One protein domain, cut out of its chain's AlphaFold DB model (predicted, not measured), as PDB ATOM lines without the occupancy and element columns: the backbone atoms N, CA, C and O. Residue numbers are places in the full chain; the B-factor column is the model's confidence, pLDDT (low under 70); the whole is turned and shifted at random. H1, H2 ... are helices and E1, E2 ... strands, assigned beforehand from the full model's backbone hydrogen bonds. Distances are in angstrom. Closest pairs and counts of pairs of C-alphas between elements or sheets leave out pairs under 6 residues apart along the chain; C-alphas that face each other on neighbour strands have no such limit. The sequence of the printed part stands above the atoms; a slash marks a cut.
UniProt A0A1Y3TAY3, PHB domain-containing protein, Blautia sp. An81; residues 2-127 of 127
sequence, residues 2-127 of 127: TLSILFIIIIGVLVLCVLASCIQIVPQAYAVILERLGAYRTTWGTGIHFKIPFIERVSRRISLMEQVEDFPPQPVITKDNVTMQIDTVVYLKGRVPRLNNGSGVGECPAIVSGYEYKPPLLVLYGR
ATOM      1  N   THR A   2     303.754 271.142 365.208       88.00
ATOM      2  CA  THR A   2     304.551 272.324 365.610       88.00
ATOM      3  C   THR A   2     304.994 272.312 367.080       88.00
ATOM      4  O   THR A   2     306.167 272.533 367.361       88.00
ATOM      5  N   LEU A   3     304.097 271.972 368.015       86.50
ATOM      6  CA  LEU A   3     304.421 271.883 369.451       86.50
ATOM      7  C   LEU A   3     305.462 270.786 369.755       86.50
ATOM      8  O   LEU A   3     306.345 270.960 370.587       86.50
ATOM      9  N   SER A   4     305.373 269.666 369.033       88.56
ATOM     10  CA  SER A   4     306.284 268.518 369.124       88.56
ATOM     11  C   SER A   4     307.703 268.903 368.689       88.56
ATOM     12  O   SER A   4     308.674 268.581 369.366       88.56
ATOM     13  N   ILE A   5     307.808 269.640 367.579       90.62
ATOM     14  CA  ILE A   5     309.076 270.148 367.042       90.62
ATOM     15  C   ILE A   5     309.693 271.165 368.007       90.62
ATOM     16  O   ILE A   5     310.880 271.076 368.311       90.62
ATOM     17  N   LEU A   6     308.885 272.083 368.550       91.31
ATOM     18  CA  LEU A   6     309.342 273.060 369.538       91.31
ATOM     19  C   LEU A   6     309.925 272.376 370.786       91.31
ATOM     20  O   LEU A   6     310.980 272.770 371.271       91.31
ATOM     21  N   PHE A   7     309.274 271.317 371.274       93.06
ATOM     22  CA  PHE A   7     309.732 270.565 372.443       93.06
ATOM     23  C   PHE A   7     311.088 269.876 372.210       93.06
ATOM     24  O   PHE A   7     311.970 269.938 373.065       93.06
ATOM     25  N   ILE A   8     311.292 269.286 371.026       92.88
ATOM     26  CA  ILE A   8     312.570 268.666 370.640       92.88
ATOM     27  C   ILE A   8     313.680 269.718 370.541       92.88
ATOM     28  O   ILE A   8     314.789 269.481 371.016       92.88
ATOM     29  N   ILE A   9     313.384 270.892 369.975       93.31
ATOM     30  CA  ILE A   9     314.347 271.997 369.879       93.31
ATOM     31  C   ILE A   9     314.748 272.482 371.277       93.31
ATOM     32  O   ILE A   9     315.937 272.632 371.548       93.31
ATOM     33  N   ILE A  10     313.787 272.670 372.185       94.31
ATOM     34  CA  ILE A  10     314.057 273.100 373.566       94.31
ATOM     35  C   ILE A  10     314.942 272.084 374.296       94.31
ATOM     36  O   ILE A  10     315.923 272.471 374.931       94.31
ATOM     37  N   ILE A  11     314.645 270.788 374.173       94.38
ATOM     38  CA  ILE A  11     315.469 269.723 374.763       94.38
ATOM     39  C   ILE A  11     316.869 269.707 374.145       94.38
ATOM     40  O   ILE A  11     317.853 269.602 374.874       94.38
ATOM     41  N   GLY A  12     316.980 269.855 372.823       92.94
ATOM     42  CA  GLY A  12     318.269 269.907 372.135       92.94
ATOM     43  C   GLY A  12     319.142 271.063 372.627       92.94
ATOM     44  O   GLY A  12     320.315 270.862 372.943       92.94
ATOM     45  N   VAL A  13     318.558 272.255 372.774       93.50
ATOM     46  CA  VAL A  13     319.253 273.438 373.308       93.50
ATOM     47  C   VAL A  13     319.650 273.235 374.772       93.50
ATOM     48  O   VAL A  13     320.773 273.567 375.150       93.50
ATOM     49  N   LEU A  14     318.773 272.650 375.594       91.56
ATOM     50  CA  LEU A  14     319.064 272.349 376.997       91.56
ATOM     51  C   LEU A  14     320.258 271.393 377.129       91.56
ATOM     52  O   LEU A  14     321.184 271.668 377.892       91.56
ATOM     53  N   VAL A  15     320.267 270.303 376.358       89.69
ATOM     54  CA  VAL A  15     321.359 269.318 376.361       89.69
ATOM     55  C   VAL A  15     322.671 269.959 375.909       89.69
ATOM     56  O   VAL A  15     323.698 269.770 376.560       89.69
ATOM     57  N   LEU A  16     322.642 270.771 374.849       89.00
ATOM     58  CA  LEU A  16     323.823 271.487 374.363       89.00
ATOM     59  C   LEU A  16     324.400 272.429 375.434       89.00
ATOM     60  O   LEU A  16     325.612 272.471 375.644       89.00
ATOM     61  N   CYS A  17     323.535 273.152 376.148       87.44
ATOM     62  CA  CYS A  17     323.933 274.097 377.189       87.44
ATOM     63  C   CYS A  17     324.581 273.391 378.397       87.44
ATOM     64  O   CYS A  17     325.585 273.857 378.949       87.44
ATOM     65  N   VAL A  18     324.056 272.219 378.770       87.12
ATOM     66  CA  VAL A  18     324.634 271.372 379.824       87.12
ATOM     67  C   VAL A  18     326.009 270.849 379.407       87.12
ATOM     68  O   VAL A  18     326.954 270.969 380.185       87.12
ATOM     69  N   LEU A  19     326.157 270.344 378.176       86.00
ATOM     70  CA  LEU A  19     327.438 269.848 377.659       86.00
ATOM     71  C   LEU A  19     328.508 270.946 377.605       86.00
ATOM     72  O   LEU A  19     329.647 270.708 378.004       86.00
ATOM     73  N   ALA A  20     328.142 272.156 377.178       82.81
ATOM     74  CA  ALA A  20     329.053 273.299 377.172       82.81
ATOM     75  C   ALA A  20     329.516 273.676 378.592       82.81
ATOM     76  O   ALA A  20     330.680 274.011 378.802       82.81
ATOM     77  N   SER A  21     328.633 273.557 379.586       79.12
ATOM     78  CA  SER A  21     328.938 273.872 380.988       79.12
ATOM     79  C   SER A  21     329.822 272.826 381.685       79.12
ATOM     80  O   SER A  21     330.402 273.118 382.738       79.12
ATOM     81  N   CYS A  22     329.944 271.618 381.122       82.81
ATOM     82  CA  CYS A  22     330.818 270.559 381.638       82.81
ATOM     83  C   CYS A  22     332.304 270.850 381.400       82.81
ATOM     84  O   CYS A  22     333.148 270.373 382.160       82.81
ATOM     85  N   ILE A  23     332.637 271.600 380.347       83.88
ATOM     86  CA  ILE A  23     334.024 271.828 379.941       83.88
ATOM     87  C   ILE A  23     334.609 272.952 380.791       83.88
ATOM     88  O   ILE A  23     334.148 274.093 380.755       83.88
ATOM     89  N   GLN A  24     335.655 272.637 381.552       81.94
ATOM     90  CA  GLN A  24     336.390 273.617 382.335       81.94
ATOM     91  C   GLN A  24     337.872 273.590 381.973       81.94
ATOM     92  O   GLN A  24     338.543 272.566 382.065       81.94
ATOM     93  N   ILE A  25     338.394 274.753 381.596       84.81
ATOM     94  CA  ILE A  25     339.800 274.926 381.235       84.81
ATOM     95  C   ILE A  25     340.531 275.516 382.442       84.81
ATOM     96  O   ILE A  25     340.142 276.569 382.957       84.81
ATOM     97  N   VAL A  26     341.571 274.826 382.911       84.69
ATOM     98  CA  VAL A  26     342.414 275.265 384.028       84.69
ATOM     99  C   VAL A  26     343.749 275.791 383.482       84.69
ATOM    100  O   VAL A  26     344.488 275.017 382.864       84.69
ATOM    101  N   PRO A  27     344.083 277.081 383.697       83.19
ATOM    102  CA  PRO A  27     345.348 277.654 383.241       83.19
ATOM    103  C   PRO A  27     346.550 277.074 383.993       83.19
ATOM    104  O   PRO A  27     346.428 276.628 385.129       83.19
ATOM    105  N   GLN A  28     347.739 277.151 383.393       82.31
ATOM    106  CA  GLN A  28     348.950 276.533 383.946       82.31
ATOM    107  C   GLN A  28     349.393 277.086 385.305       82.31
ATOM    108  O   GLN A  28     349.928 276.352 386.130       82.31
ATOM    109  N   ALA A  29     349.129 278.364 385.557       82.12
ATOM    110  CA  ALA A  29     349.511 279.046 386.788       82.12
ATOM    111  C   ALA A  29     348.613 278.730 387.994       82.12
ATOM    112  O   ALA A  29     348.924 279.146 389.109       82.12
ATOM    113  N   TYR A  30     347.499 278.026 387.783       82.12
ATOM    114  CA  TYR A  30     346.498 277.795 388.813       82.12
ATOM    115  C   TYR A  30     346.200 276.309 388.958       82.12
ATOM    116  O   TYR A  30     346.164 275.560 387.984       82.12
ATOM    117  N   ALA A  31     345.910 275.899 390.184       83.62
ATOM    118  CA  ALA A  31     345.273 274.624 390.460       83.62
ATOM    119  C   ALA A  31     343.879 274.875 391.040       83.62
ATOM    120  O   ALA A  31     343.648 275.819 391.798       83.62
ATOM    121  N   VAL A  32     342.916 274.055 390.628       83.38
ATOM    122  CA  VAL A  32     341.510 274.220 390.996       83.38
ATOM    123  C   VAL A  32     341.087 273.069 391.877       83.38
ATOM    124  O   VAL A  32     341.260 271.909 391.519       83.38
ATOM    125  N   ILE A  33     340.504 273.394 393.020       81.75
ATOM    126  CA  ILE A  33     340.067 272.392 393.977       81.75
ATOM    127  C   ILE A  33     338.587 272.107 393.775       81.75
ATOM    128  O   ILE A  33     337.761 273.028 393.723       81.75
ATOM    129  N   LEU A  34     338.274 270.818 393.665       82.88
ATOM    130  CA  LEU A  34     336.914 270.332 393.564       82.88
ATOM    131  C   LEU A  34     336.429 269.736 394.870       82.88
ATOM    132  O   LEU A  34     337.062 268.861 395.470       82.88
ATOM    133  N   GLU A  35     335.223 270.156 395.217       82.44
ATOM    134  CA  GLU A  35     334.466 269.629 396.334       82.44
ATOM    135  C   GLU A  35     333.151 269.036 395.829       82.44
ATOM    136  O   GLU A  35     332.531 269.524 394.875       82.44
ATOM    137  N   ARG A  36     332.725 267.963 396.493       81.62
ATOM    138  CA  ARG A  36     331.447 267.294 396.278       81.62
ATOM    139  C   ARG A  36     330.685 267.314 397.593       81.62
ATOM    140  O   ARG A  36     331.136 266.706 398.557       81.62
ATOM    141  N   LEU A  37     329.542 268.002 397.631       75.69
ATOM    142  CA  LEU A  37     328.674 268.077 398.819       75.69
ATOM    143  C   LEU A  37     329.416 268.506 400.107       75.69
ATOM    144  O   LEU A  37     329.110 268.025 401.191       75.69
ATOM    145  N   GLY A  38     330.408 269.392 399.979       70.31
ATOM    146  CA  GLY A  38     331.213 269.883 401.104       70.31
ATOM    147  C   GLY A  38     332.430 269.026 401.465       70.31
ATOM    148  O   GLY A  38     333.179 269.420 402.347       70.31
ATOM    149  N   ALA A  39     332.667 267.901 400.781       74.44
ATOM    150  CA  ALA A  39     333.873 267.094 400.954       74.44
ATOM    151  C   ALA A  39     334.861 267.301 399.798       74.44
ATOM    152  O   ALA A  39     334.479 267.309 398.622       74.44
ATOM    153  N   TYR A  40     336.150 267.416 400.122       74.75
ATOM    154  CA  TYR A  40     337.222 267.448 399.126       74.75
ATOM    155  C   TYR A  40     337.255 266.147 398.312       74.75
ATOM    156  O   TYR A  40     337.318 265.052 398.873       74.75
ATOM    157  N   ARG A  41     337.260 266.261 396.979       76.75
ATOM    158  CA  ARG A  41     337.398 265.106 396.078       76.75
ATOM    159  C   ARG A  41     338.798 265.026 395.491       76.75
ATOM    160  O   ARG A  41     339.467 264.003 395.596       76.75
ATOM    161  N   THR A  42     339.207 266.080 394.794       74.75
ATOM    162  CA  THR A  42     340.452 266.097 394.027       74.75
ATOM    163  C   THR A  42     340.864 267.528 393.695       74.75
ATOM    164  O   THR A  42     340.042 268.446 393.713       74.75
ATOM    165  N   THR A  43     342.140 267.709 393.362       81.88
ATOM    166  CA  THR A  43     342.655 268.957 392.801       81.88
ATOM    167  C   THR A  43     342.982 268.740 391.335       81.88
ATOM    168  O   THR A  43     343.707 267.816 390.971       81.88
ATOM    169  N   TRP A  44     342.466 269.620 390.491       83.25
ATOM    170  CA  TRP A  44     342.781 269.677 389.076       83.25
ATOM    171  C   TRP A  44     343.979 270.580 388.823       83.25
ATOM    172  O   TRP A  44     343.993 271.749 389.213       83.25
ATOM    173  N   GLY A  45     344.984 270.011 388.162       81.12
ATOM    174  CA  GLY A  45     346.110 270.755 387.612       81.12
ATOM    175  C   GLY A  45     345.784 271.355 386.245       81.12
ATOM    176  O   GLY A  45     344.632 271.408 385.819       81.12
ATOM    177  N   THR A  46     346.823 271.772 385.537       83.19
ATOM    178  CA  THR A  46     346.725 272.358 384.198       83.19
ATOM    179  C   THR A  46     346.051 271.417 383.203       83.19
ATOM    180  O   THR A  46     346.388 270.235 383.148       83.19
ATOM    181  N   GLY A  47     345.130 271.941 382.392       86.19
ATOM    182  CA  GLY A  47     344.518 271.192 381.297       86.19
ATOM    183  C   GLY A  47     343.013 271.397 381.164       86.19
ATOM    184  O   GLY A  47     342.410 272.253 381.817       86.19
ATOM    185  N   ILE A  48     342.421 270.597 380.279       85.44
ATOM    186  CA  ILE A  48     340.976 270.543 380.057       85.44
ATOM    187  C   ILE A  48     340.414 269.464 380.975       85.44
ATOM    188  O   ILE A  48     340.811 268.304 380.890       85.44
ATOM    189  N   HIS A  49     339.481 269.854 381.836       86.69
ATOM    190  CA  HIS A  49     338.811 268.951 382.760       86.69
ATOM    191  C   HIS A  49     337.304 268.987 382.541       86.69
ATOM    192  O   HIS A  49     336.726 270.022 382.201       86.69
ATOM    193  N   PHE A  50     336.666 267.842 382.761       85.88
ATOM    194  CA  PHE A  50     335.219 267.695 382.675       85.88
ATOM    195  C   PHE A  50     334.642 267.644 384.078       85.88
ATOM    196  O   PHE A  50     334.935 266.716 384.832       85.88
ATOM    197  N   LYS A  51     333.832 268.645 384.432       83.94
ATOM    198  CA  LYS A  51     333.080 268.634 385.694       83.94
ATOM    199  C   LYS A  51     331.698 268.083 385.452       83.94
ATOM    200  O   LYS A  51     331.102 268.333 384.405       83.94
ATOM    201  N   ILE A  52     331.166 267.402 386.455       81.81
ATOM    202  CA  ILE A  52     329.751 267.052 386.475       81.81
ATOM    203  C   ILE A  52     328.980 268.297 386.939       81.81
ATOM    204  O   ILE A  52     329.093 268.668 388.116       81.81
ATOM    205  N   PRO A  53     328.208 268.965 386.055       71.81
ATOM    206  CA  PRO A  53     327.416 270.122 386.446       71.81
ATOM    207  C   PRO A  53     326.424 269.687 387.534       71.81
ATOM    208  O   PRO A  53     325.911 268.573 387.490       71.81
ATOM    209  N   PHE A  54     326.187 270.556 388.522       74.00
ATOM    210  CA  PHE A  54     325.400 270.352 389.756       74.00
ATOM    211  C   PHE A  54     326.080 269.647 390.927       74.00
ATOM    212  O   PHE A  54     325.913 270.096 392.058       74.00
ATOM    213  N   ILE A  55     326.811 268.558 390.702       80.06
ATOM    214  CA  ILE A  55     327.340 267.770 391.825       80.06
ATOM    215  C   ILE A  55     328.706 268.284 392.289       80.06
ATOM    216  O   ILE A  55     329.026 268.243 393.478       80.06
ATOM    217  N   GLU A  56     329.522 268.740 391.342       80.06
ATOM    218  CA  GLU A  56     330.876 269.202 391.610       80.06
ATOM    219  C   GLU A  56     330.925 270.720 391.567       80.06
ATOM    220  O   GLU A  56     330.537 271.354 390.580       80.06
ATOM    221  N   ARG A  57     331.435 271.312 392.648       80.12
ATOM    222  CA  ARG A  57     331.650 272.751 392.734       80.12
ATOM    223  C   ARG A  57     333.141 273.038 392.786       80.12
ATOM    224  O   ARG A  57     333.898 272.405 393.519       80.12
ATOM    225  N   VAL A  58     333.545 274.044 392.018       80.62
ATOM    226  CA  VAL A  58     334.859 274.668 392.161       80.62
ATOM    227  C   VAL A  58     334.844 275.495 393.438       80.62
ATOM    228  O   VAL A  58     334.152 276.511 393.497       80.62
ATOM    229  N   SER A  59     335.580 275.043 394.447       79.50
ATOM    230  CA  SER A  59     335.634 275.708 395.751       79.50
ATOM    231  C   SER A  59     336.641 276.851 395.750       79.50
ATOM    232  O   SER A  59     336.302 278.001 396.027       79.50
ATOM    233  N   ARG A  60     337.883 276.557 395.351       76.44
ATOM    234  CA  ARG A  60     338.983 277.521 395.382       76.44
ATOM    235  C   ARG A  60     339.930 277.315 394.208       76.44
ATOM    236  O   ARG A  60     340.165 276.192 393.764       76.44
ATOM    237  N   ARG A  61     340.486 278.423 393.724       80.06
ATOM    238  CA  ARG A  61     341.626 278.442 392.805       80.06
ATOM    239  C   ARG A  61     342.849 278.839 393.615       80.06
ATOM    240  O   ARG A  61     342.837 279.889 394.246       80.06
ATOM    241  N   ILE A  62     343.862 277.989 393.628       78.62
ATOM    242  CA  ILE A  62     345.154 278.283 394.244       78.62
ATOM    243  C   ILE A  62     346.129 278.702 393.148       78.62
ATOM    244  O   ILE A  62     346.199 278.063 392.095       78.62
ATOM    245  N   SER A  63     346.847 279.797 393.379       80.88
ATOM    246  CA  SER A  63     347.962 280.183 392.520       80.88
ATOM    247  C   SER A  63     349.157 279.291 392.835       80.88
ATOM    248  O   SER A  63     349.484 279.075 393.999       80.88
ATOM    249  N   LEU A  64     349.794 278.757 391.798       80.50
ATOM    250  CA  LEU A  64     351.061 278.026 391.899       80.50
ATOM    251  C   LEU A  64     352.266 278.973 391.760       80.50
ATOM    252  O   LEU A  64     353.415 278.539 391.875       80.50
ATOM    253  N   MET A  65     352.006 280.251 391.472       81.44
ATOM    254  CA  MET A  65     353.024 281.292 391.379       81.44
ATOM    255  C   MET A  65     353.521 281.688 392.771       81.44
ATOM    256  O   MET A  65     352.796 281.574 393.759       81.44
ATOM    257  N   GLU A  66     354.767 282.150 392.827       80.06
ATOM    258  CA  GLU A  66     355.373 282.712 394.032       80.06
ATOM    259  C   GLU A  66     354.744 284.081 394.309       80.06
ATOM    260  O   GLU A  66     354.738 284.958 393.444       80.06
ATOM    261  N   GLN A  67     354.154 284.230 395.490       80.25
ATOM    262  CA  GLN A  67     353.605 285.483 395.987       80.25
ATOM    263  C   GLN A  67     354.543 286.038 397.053       80.25
ATOM    264  O   GLN A  67     355.104 285.282 397.850       80.25
ATOM    265  N   VAL A  68     354.727 287.354 397.026       79.25
ATOM    266  CA  VAL A  68     355.574 288.087 397.964       79.25
ATOM    267  C   VAL A  68     354.652 288.809 398.929       79.25
ATOM    268  O   VAL A  68     353.818 289.598 398.492       79.25
ATOM    269  N   GLU A  69     354.786 288.502 400.214       80.06
ATOM    270  CA  GLU A  69     354.073 289.198 401.280       80.06
ATOM    271  C   GLU A  69     355.092 289.948 402.139       80.06
ATOM    272  O   GLU A  69     356.032 289.346 402.680       80.06
ATOM    273  N   ASP A  70     354.894 291.260 402.240       80.75
ATOM    274  CA  ASP A  70     355.718 292.154 403.045       80.75
ATOM    275  C   ASP A  70     355.125 292.262 404.452       80.75
ATOM    276  O   ASP A  70     353.931 292.523 404.631       80.75
ATOM    277  N   PHE A  71     355.964 292.072 405.469       80.00
ATOM    278  CA  PHE A  71     355.570 292.251 406.863       80.00
ATOM    279  C   PHE A  71     356.060 293.603 407.383       80.00
ATOM    280  O   PHE A  71     357.146 294.044 407.020       80.00
ATOM    281  N   PRO A  72     355.295 294.279 408.261       84.06
ATOM    282  CA  PRO A  72     355.759 295.525 408.853       84.06
ATOM    283  C   PRO A  72     357.017 295.279 409.710       84.06
ATOM    284  O   PRO A  72     357.081 294.249 410.393       84.06
ATOM    285  N   PRO A  73     357.978 296.224 409.742       83.12
ATOM    286  CA  PRO A  73     359.209 296.078 410.514       83.12
ATOM    287  C   PRO A  73     358.928 295.821 411.995       83.12
ATOM    288  O   PRO A  73     358.215 296.592 412.645       83.12
ATOM    289  N   GLN A  74     359.508 294.751 412.543       84.62
ATOM    290  CA  GLN A  74     359.347 294.405 413.955       84.62
ATOM    291  C   GLN A  74     360.608 294.780 414.747       84.62
ATOM    292  O   GLN A  74     361.721 294.436 414.332       84.62
ATOM    293  N   PRO A  75     360.471 295.487 415.888       84.31
ATOM    294  CA  PRO A  75     361.599 295.784 416.758       84.31
ATOM    295  C   PRO A  75     362.011 294.524 417.526       84.31
ATOM    296  O   PRO A  75     361.199 293.919 418.226       84.31
ATOM    297  N   VAL A  76     363.283 294.145 417.420       85.50
ATOM    298  CA  VAL A  76     363.851 292.984 418.118       85.50
ATOM    299  C   VAL A  76     365.097 293.416 418.889       85.50
ATOM    300  O   VAL A  76     365.906 294.210 418.407       85.50
ATOM    301  N   ILE A  77     365.243 292.898 420.109       85.81
ATOM    302  CA  ILE A  77     366.422 293.115 420.953       85.81
ATOM    303  C   ILE A  77     367.403 291.969 420.694       85.81
ATOM    304  O   ILE A  77     367.050 290.797 420.848       85.81
ATOM    305  N   THR A  78     368.624 292.295 420.267       82.81
ATOM    306  CA  THR A  78     369.689 291.302 420.073       82.81
ATOM    307  C   THR A  78     370.229 290.793 421.407       82.81
ATOM    308  O   THR A  78     370.013 291.388 422.462       82.81
ATOM    309  N   LYS A  79     371.001 289.699 421.370       87.62
ATOM    310  CA  LYS A  79     371.716 289.200 422.558       87.62
ATOM    311  C   LYS A  79     372.676 290.235 423.152       87.62
ATOM    312  O   LYS A  79     372.912 290.211 424.353       87.62
ATOM    313  N   ASP A  80     373.160 291.152 422.320       90.81
ATOM    314  CA  ASP A  80     374.073 292.230 422.697       90.81
ATOM    315  C   ASP A  80     373.341 293.479 423.218       90.81
ATOM    316  O   ASP A  80     373.947 294.537 423.360       90.81
ATOM    317  N   ASN A  81     372.037 293.372 423.513       84.06
ATOM    318  CA  ASN A  81     371.221 294.455 424.062       84.06
ATOM    319  C   ASN A  81     371.152 295.696 423.148       84.06
ATOM    320  O   ASN A  81     371.058 296.832 423.612       84.06
ATOM    321  N   VAL A  82     371.186 295.479 421.832       84.88
ATOM    322  CA  VAL A  82     370.970 296.522 420.825       84.88
ATOM    323  C   VAL A  82     369.564 296.363 420.256       84.88
ATOM    324  O   VAL A  82     369.129 295.255 419.935       84.88
ATOM    325  N   THR A  83     368.838 297.472 420.131       83.25
ATOM    326  CA  THR A  83     367.538 297.491 419.458       83.25
ATOM    327  C   THR A  83     367.750 297.647 417.963       83.25
ATOM    328  O   THR A  83     368.246 298.680 417.516       83.25
ATOM    329  N   MET A  84     367.346 296.642 417.195       83.88
ATOM    330  CA  MET A  84     367.358 296.695 415.736       83.88
ATOM    331  C   MET A  84     365.960 296.448 415.183       83.88
ATOM    332  O   MET A  84     365.127 295.796 415.820       83.88
ATOM    333  N   GLN A  85     365.700 296.978 413.992       81.69
ATOM    334  CA  GLN A  85     364.487 296.666 413.249       81.69
ATOM    335  C   GLN A  85     364.809 295.601 412.212       81.69
ATOM    336  O   GLN A  85     365.760 295.742 411.439       81.69
ATOM    337  N   ILE A  86     364.024 294.528 412.233       80.75
ATOM    338  CA  ILE A  86     364.108 293.466 411.240       80.75
ATOM    339  C   ILE A  86     362.982 293.690 410.243       80.75
ATOM    340  O   ILE A  86     361.808 293.673 410.624       80.75
ATOM    341  N   ASP A  87     363.357 293.889 408.983       78.94
ATOM    342  CA  ASP A  87     362.442 293.759 407.857       78.94
ATOM    343  C   ASP A  87     362.584 292.359 407.250       78.94
ATOM    344  O   ASP A  87     363.671 291.764 407.238       78.94
ATOM    345  N   THR A  88     361.465 291.776 406.836       74.94
ATOM    346  CA  THR A  88     361.397 290.399 406.358       74.94
ATOM    347  C   THR A  88     360.361 290.266 405.259       74.94
ATOM    348  O   THR A  88     359.171 290.488 405.462       74.94
ATOM    349  N   VAL A  89     360.839 289.775 404.121       79.69
ATOM    350  CA  VAL A  89     360.015 289.399 402.979       79.69
ATOM    351  C   VAL A  89     359.829 287.886 402.977       79.69
ATOM    352  O   VAL A  89     360.814 287.137 403.009       79.69
ATOM    353  N   VAL A  90     358.577 287.428 402.937       79.38
ATOM    354  CA  VAL A  90     358.253 285.998 402.862       79.38
ATOM    355  C   VAL A  90     357.783 285.656 401.458       79.38
ATOM    356  O   VAL A  90     356.841 286.244 400.931       79.38
ATOM    357  N   TYR A  91     358.426 284.647 400.879       77.25
ATOM    358  CA  TYR A  91     358.005 284.064 399.615       77.25
ATOM    359  C   TYR A  91     357.074 282.890 399.891       77.25
ATOM    360  O   TYR A  91     357.467 281.901 400.516       77.25
ATOM    361  N   LEU A  92     355.839 283.008 399.419       75.69
ATOM    362  CA  LEU A  92     354.818 281.978 399.520       75.69
ATOM    363  C   LEU A  92     354.638 281.329 398.153       75.69
ATOM    364  O   LEU A  92     354.207 281.971 397.197       75.69
ATOM    365  N   LYS A  93     354.928 280.032 398.049       74.06
ATOM    366  CA  LYS A  93     354.629 279.251 396.844       74.06
ATOM    367  C   LYS A  93     353.512 278.257 397.118       74.06
ATOM    368  O   LYS A  93     353.670 277.381 397.966       74.06
ATOM    369  N   GLY A  94     352.408 278.372 396.382       71.75
ATOM    370  CA  GLY A  94     351.291 277.435 396.482       71.75
ATOM    371  C   GLY A  94     351.653 276.048 395.944       71.75
ATOM    372  O   GLY A  94     352.129 275.901 394.817       71.75
ATOM    373  N   ARG A  95     351.410 275.008 396.744       72.31
ATOM    374  CA  ARG A  95     351.606 273.600 396.376       72.31
ATOM    375  C   ARG A  95     350.279 272.925 396.035       72.31
ATOM    376  O   ARG A  95     349.255 273.171 396.668       72.31
ATOM    377  N   VAL A  96     350.316 272.004 395.071       67.75
ATOM    378  CA  VAL A  96     349.171 271.134 394.762       67.75
ATOM    379  C   VAL A  96     348.837 270.274 395.995       67.75
ATOM    380  O   VAL A  96     349.714 269.536 396.458       67.75
ATOM    381  N   PRO A  97     347.599 270.322 396.519       63.78
ATOM    382  CA  PRO A  97     347.207 269.535 397.674       63.78
ATOM    383  C   PRO A  97     347.213 268.044 397.341       63.78
ATOM    384  O   PRO A  97     346.752 267.615 396.279       63.78
ATOM    385  N   ARG A  98     347.715 267.239 398.274       64.38
ATOM    386  CA  ARG A  98     347.635 265.778 398.233       64.38
ATOM    387  C   ARG A  98     346.684 265.332 399.338       64.38
ATOM    388  O   ARG A  98     346.712 265.892 400.430       64.38
ATOM    389  N   LEU A  99     345.838 264.347 399.048       61.19
ATOM    390  CA  LEU A  99     345.059 263.668 400.080       61.19
ATOM    391  C   LEU A  99     346.036 262.907 400.972       61.19
ATOM    392  O   LEU A  99     346.569 261.882 400.557       61.19
ATOM    393  N   ASN A 100     346.292 263.435 402.166       57.31
ATOM    394  CA  ASN A 100     346.986 262.707 403.213       57.31
ATOM    395  C   ASN A 100     345.943 262.138 404.167       57.31
ATOM    396  O   ASN A 100     345.129 262.870 404.722       57.31
ATOM    397  N   ASN A 101     346.009 260.828 404.389       53.78
ATOM    398  CA  ASN A 101     345.030 260.054 405.158       53.78
ATOM    399  C   ASN A 101     344.968 260.417 406.662       53.78
ATOM    400  O   ASN A 101     344.251 259.761 407.409       53.78
ATOM    401  N   GLY A 102     345.737 261.416 407.118       55.84
ATOM    402  CA  GLY A 102     345.849 261.837 408.519       55.84
ATOM    403  C   GLY A 102     345.253 263.212 408.844       55.84
ATOM    404  O   GLY A 102     345.258 263.603 410.006       55.84
ATOM    405  N   SER A 103     344.748 263.959 407.858       54.69
ATOM    406  CA  SER A 103     344.015 265.207 408.107       54.69
ATOM    407  C   SER A 103     342.535 264.872 408.282       54.69
ATOM    408  O   SER A 103     341.971 264.167 407.448       54.69
ATOM    409  N   GLY A 104     341.935 265.320 409.388       48.16
ATOM    410  CA  GLY A 104     340.538 265.070 409.748       48.16
ATOM    411  C   GLY A 104     339.574 265.179 408.562       48.16
ATOM    412  O   GLY A 104     339.700 266.027 407.682       48.16
ATOM    413  N   VAL A 105     338.637 264.239 408.533       48.12
ATOM    414  CA  VAL A 105     337.709 263.949 407.441       48.12
ATOM    415  C   VAL A 105     336.932 265.195 406.994       48.12
ATOM    416  O   VAL A 105     336.180 265.772 407.769       48.12
ATOM    417  N   GLY A 106     337.051 265.540 405.709       51.94
ATOM    418  CA  GLY A 106     336.120 266.425 404.994       51.94
ATOM    419  C   GLY A 106     336.642 267.824 404.672       51.94
ATOM    420  O   GLY A 106     336.155 268.433 403.721       51.94
ATOM    421  N   GLU A 107     337.660 268.309 405.376       54.12
ATOM    422  CA  GLU A 107     338.187 269.654 405.153       54.12
ATOM    423  C   GLU A 107     339.178 269.680 403.991       54.12
ATOM    424  O   GLU A 107     340.072 268.843 403.850       54.12
ATOM    425  N   CYS A 108     339.006 270.670 403.121       54.09
ATOM    426  CA  CYS A 108     339.916 270.927 402.024       54.09
ATOM    427  C   CYS A 108     341.330 271.182 402.592       54.09
ATOM    428  O   CYS A 108     341.508 272.158 403.319       54.09
ATOM    429  N   PRO A 109     342.367 270.388 402.250       56.38
ATOM    430  CA  PRO A 109     343.723 270.541 402.810       56.38
ATOM    431  C   PRO A 109     344.385 271.899 402.492       56.38
ATOM    432  O   PRO A 109     345.477 272.209 402.970       56.38
ATOM    433  N   ALA A 110     343.730 272.727 401.677       52.06
ATOM    434  CA  ALA A 110     344.224 273.995 401.171       52.06
ATOM    435  C   ALA A 110     344.167 275.169 402.157       52.06
ATOM    436  O   ALA A 110     344.718 276.216 401.830       52.06
ATOM    437  N   ILE A 111     343.519 275.046 403.323       50.19
ATOM    438  CA  ILE A 111     343.363 276.217 404.205       50.19
ATOM    439  C   ILE A 111     344.704 276.641 404.836       50.19
ATOM    440  O   ILE A 111     344.883 277.824 405.100       50.19
ATOM    441  N   VAL A 112     345.664 275.719 405.028       49.78
ATOM    442  CA  VAL A 112     346.943 276.032 405.715       49.78
ATOM    443  C   VAL A 112     348.168 275.238 405.205       49.78
ATOM    444  O   VAL A 112     349.302 275.636 405.440       49.78
ATOM    445  N   SER A 113     348.003 274.117 404.491       50.75
ATOM    446  CA  SER A 113     349.059 273.078 404.439       50.75
ATOM    447  C   SER A 113     350.031 273.135 403.240       50.75
ATOM    448  O   SER A 113     350.840 272.229 403.046       50.75
ATOM    449  N   GLY A 114     349.956 274.167 402.394       52.50
ATOM    450  CA  GLY A 114     350.556 274.125 401.054       52.50
ATOM    451  C   GLY A 114     351.634 275.152 400.721       52.50
ATOM    452  O   GLY A 114     352.043 275.169 399.563       52.50
ATOM    453  N   TYR A 115     352.067 276.011 401.643       58.53
ATOM    454  CA  TYR A 115     353.054 277.044 401.315       58.53
ATOM    455  C   TYR A 115     354.473 276.561 401.591       58.53
ATOM    456  O   TYR A 115     354.806 276.142 402.698       58.53
ATOM    457  N   GLU A 116     355.310 276.596 400.559       59.41
ATOM    458  CA  GLU A 116     356.738 276.337 400.710       59.41
ATOM    459  C   GLU A 116     357.439 277.632 401.119       59.41
ATOM    460  O   GLU A 116     357.498 278.577 400.334       59.41
ATOM    461  N   TYR A 117     357.920 277.673 402.364       57.53
ATOM    462  CA  TYR A 117     358.629 278.819 402.923       57.53
ATOM    463  C   TYR A 117     360.070 278.832 402.422       57.53
ATOM    464  O   TYR A 117     360.877 277.970 402.781       57.53
ATOM    465  N   LYS A 118     360.406 279.832 401.610       58.59
ATOM    466  CA  LYS A 118     361.800 280.168 401.315       58.59
ATOM    467  C   LYS A 118     362.363 280.988 402.484       58.59
ATOM    468  O   LYS A 118     361.613 281.793 403.042       58.59
ATOM    469  N   PRO A 119     363.636 280.806 402.884       57.09
ATOM    470  CA  PRO A 119     364.213 281.578 403.978       57.09
ATOM    471  C   PRO A 119     364.055 283.086 403.728       57.09
ATOM    472  O   PRO A 119     364.298 283.537 402.603       57.09
ATOM    473  N   PRO A 120     363.634 283.849 404.751       64.56
ATOM    474  CA  PRO A 120     363.404 285.277 404.616       64.56
ATOM    475  C   PRO A 120     364.708 286.021 404.337       64.56
ATOM    476  O   PRO A 120     365.759 285.698 404.897       64.56
ATOM    477  N   LEU A 121     364.633 287.047 403.491       63.44
ATOM    478  CA  LEU A 121     365.729 287.994 403.330       63.44
ATOM    479  C   LEU A 121     365.683 288.959 404.525       63.44
ATOM    480  O   LEU A 121     364.819 289.831 404.567       63.44
ATOM    481  N   LEU A 122     366.557 288.768 405.520       65.81
ATOM    482  CA  LEU A 122     366.650 289.683 406.659       65.81
ATOM    483  C   LEU A 122     367.427 290.933 406.255       65.81
ATOM    484  O   LEU A 122     368.627 290.862 405.981       65.81
ATOM    485  N   VAL A 123     366.755 292.080 406.291       67.31
ATOM    486  CA  VAL A 123     367.410 293.385 406.197       67.31
ATOM    487  C   VAL A 123     367.433 293.982 407.599       67.31
ATOM    488  O   VAL A 123     366.389 294.256 408.191       67.31
ATOM    489  N   LEU A 124     368.635 294.112 408.165       72.62
ATOM    490  CA  LEU A 124     368.835 294.686 409.493       72.62
ATOM    491  C   LEU A 124     369.078 296.185 409.359       72.62
ATOM    492  O   LEU A 124     370.099 296.608 408.816       72.62
ATOM    493  N   TYR A 125     368.157 296.980 409.892       61.62
ATOM    494  CA  TYR A 125     368.347 298.416 410.038       61.62
ATOM    495  C   TYR A 125     368.796 298.702 411.473       61.62
ATOM    496  O   TYR A 125     368.031 298.552 412.431       61.62
ATOM    497  N   GLY A 126     370.072 299.065 411.617       58.25
ATOM    498  CA  GLY A 126     370.650 299.577 412.856       58.25
ATOM    499  C   GLY A 126     370.628 301.103 412.863       58.25
ATOM    500  O   GLY A 126     370.808 301.727 411.814       58.25
ATOM    501  N   ARG A 127     370.401 301.691 414.036       50.34
ATOM    502  CA  ARG A 127     370.599 303.118 414.283       50.34
ATOM    503  C   ARG A 127     371.792 303.310 415.203       50.34
ATOM    504  O   ARG A 127     371.932 302.476 416.124       50.34
TER     505      ARG A 127
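Overview. This is residues 2 to 127 of the 127 residues of the protein "PHB domain-containing protein" of Blautia sp. An81 (UniProt A0A1Y3TAY3). The model is a long rod of three parts in a row: a narrow, twisted ribbon of strands built along the long strand E8, a small middle part made of the sheet E3, E2, E5 and the strand pair E1, E4, and the helix H1, whose residues 2 to 17 stick out at the far end. In the ribbon, E6 and E7 follow one another along one side of E8 and E10 is on the other side, while residues 95 to 114 form a long loop between E8 and E9. The printed part has 126 residues with one named helix and ten named strands, in the order H1, E1 to E10, and its class is mixed, helices and strands. The neighbour strands in the three sheets are antiparallel, E8 and E9 meeting only at a point. The whole is extended, with a radius of gyration of the C-alphas of 24.0 A and spans of 91 by 31 by 21 A.

Along the chain. Start with E8, residues 83 to 94: find C-alpha 83 at (367.538, 297.491, 419.458) and go 34.6 A to C-alpha 94 at (351.291, 277.435, 396.482). The same branched sheet holds E6, residues 66 to 70, E7, residues 74 to 77, E9, residues 115 to 117, and E10, residues 121 to 125. Nearer the mean of the C-alphas you find E2, residues 30 to 36, 19.8 A long, and E5, residues 56 to 63, 20.3 A long, with E3, residues 39 to 44, 15.1 A long, in the same sheet. The two-stranded sheet is E1, residues 23 to 26, and E4, residues 47 to 50. H1, residues 2 to 22, begins at C-alpha 2 at (304.551, 272.324, 365.610) and runs 30.8 A.

Arrangement. Look first along E8, whose pairing is staggered. E7 is beside its residues 83 to 86, and the two form a hairpin; N 76 and O 84 are 2.9 A apart, within hydrogen-bond range. E6 is beside residues 89 to 93 on the same side, antiparallel at 156 degrees, with N 67 and O 92 at 2.8 A. On the other side E10 is beside residues 85 to 89, antiparallel at 161 degrees, with N 125 and O 85 at 3.1 A. E9 and E8 meet only at a point, where the C-alphas of Lys 93 and Tyr 115 face each other at 5.2 A. This branched sheet is strongly twisted. Going outward, E5 runs on into E6 across a break of 2 residues, at 66 degrees, and the closest C-alphas of E5 and E8 are those of Ser 63 and Gly 94, 5.9 A apart. E2 is the inner strand of the strongly twisted sheet E3, E2, E5: N 62 and O 31 are at 2.8 A towards E5, and N 36 and O 39 at 2.8 A towards E3, with which E2 forms a hairpin. E1 and E4 are antiparallel at 148 degrees, with N 24 and O 49 at 2.9 A. The closest C-alphas of E1 and E2 are those of Val 26 and Val 32, 7.1 A apart. H1 is not on the sheet E3, E2, E5; its closest C-alpha to E4 is that of Cys 22, 5.4 A from that of Phe 50. In H1 every O i to N i+4 pair is within hydrogen-bond range.

Size, cuts and confidence. The two C-alphas farthest apart are those of Thr 2 and Asp 80, 92.1 A. Without residues 2 to 17, which stand free, the body spans 67 by 29 by 17 A. The printed part has no cut and ends at Arg 127, the chain's last residue. The link from E8 to E9, with 20 residues, is long; the other links are tight. The mean pLDDT of the printed part is 76.3, and it is under 70 at residues 96 to 123 and 125 to 127.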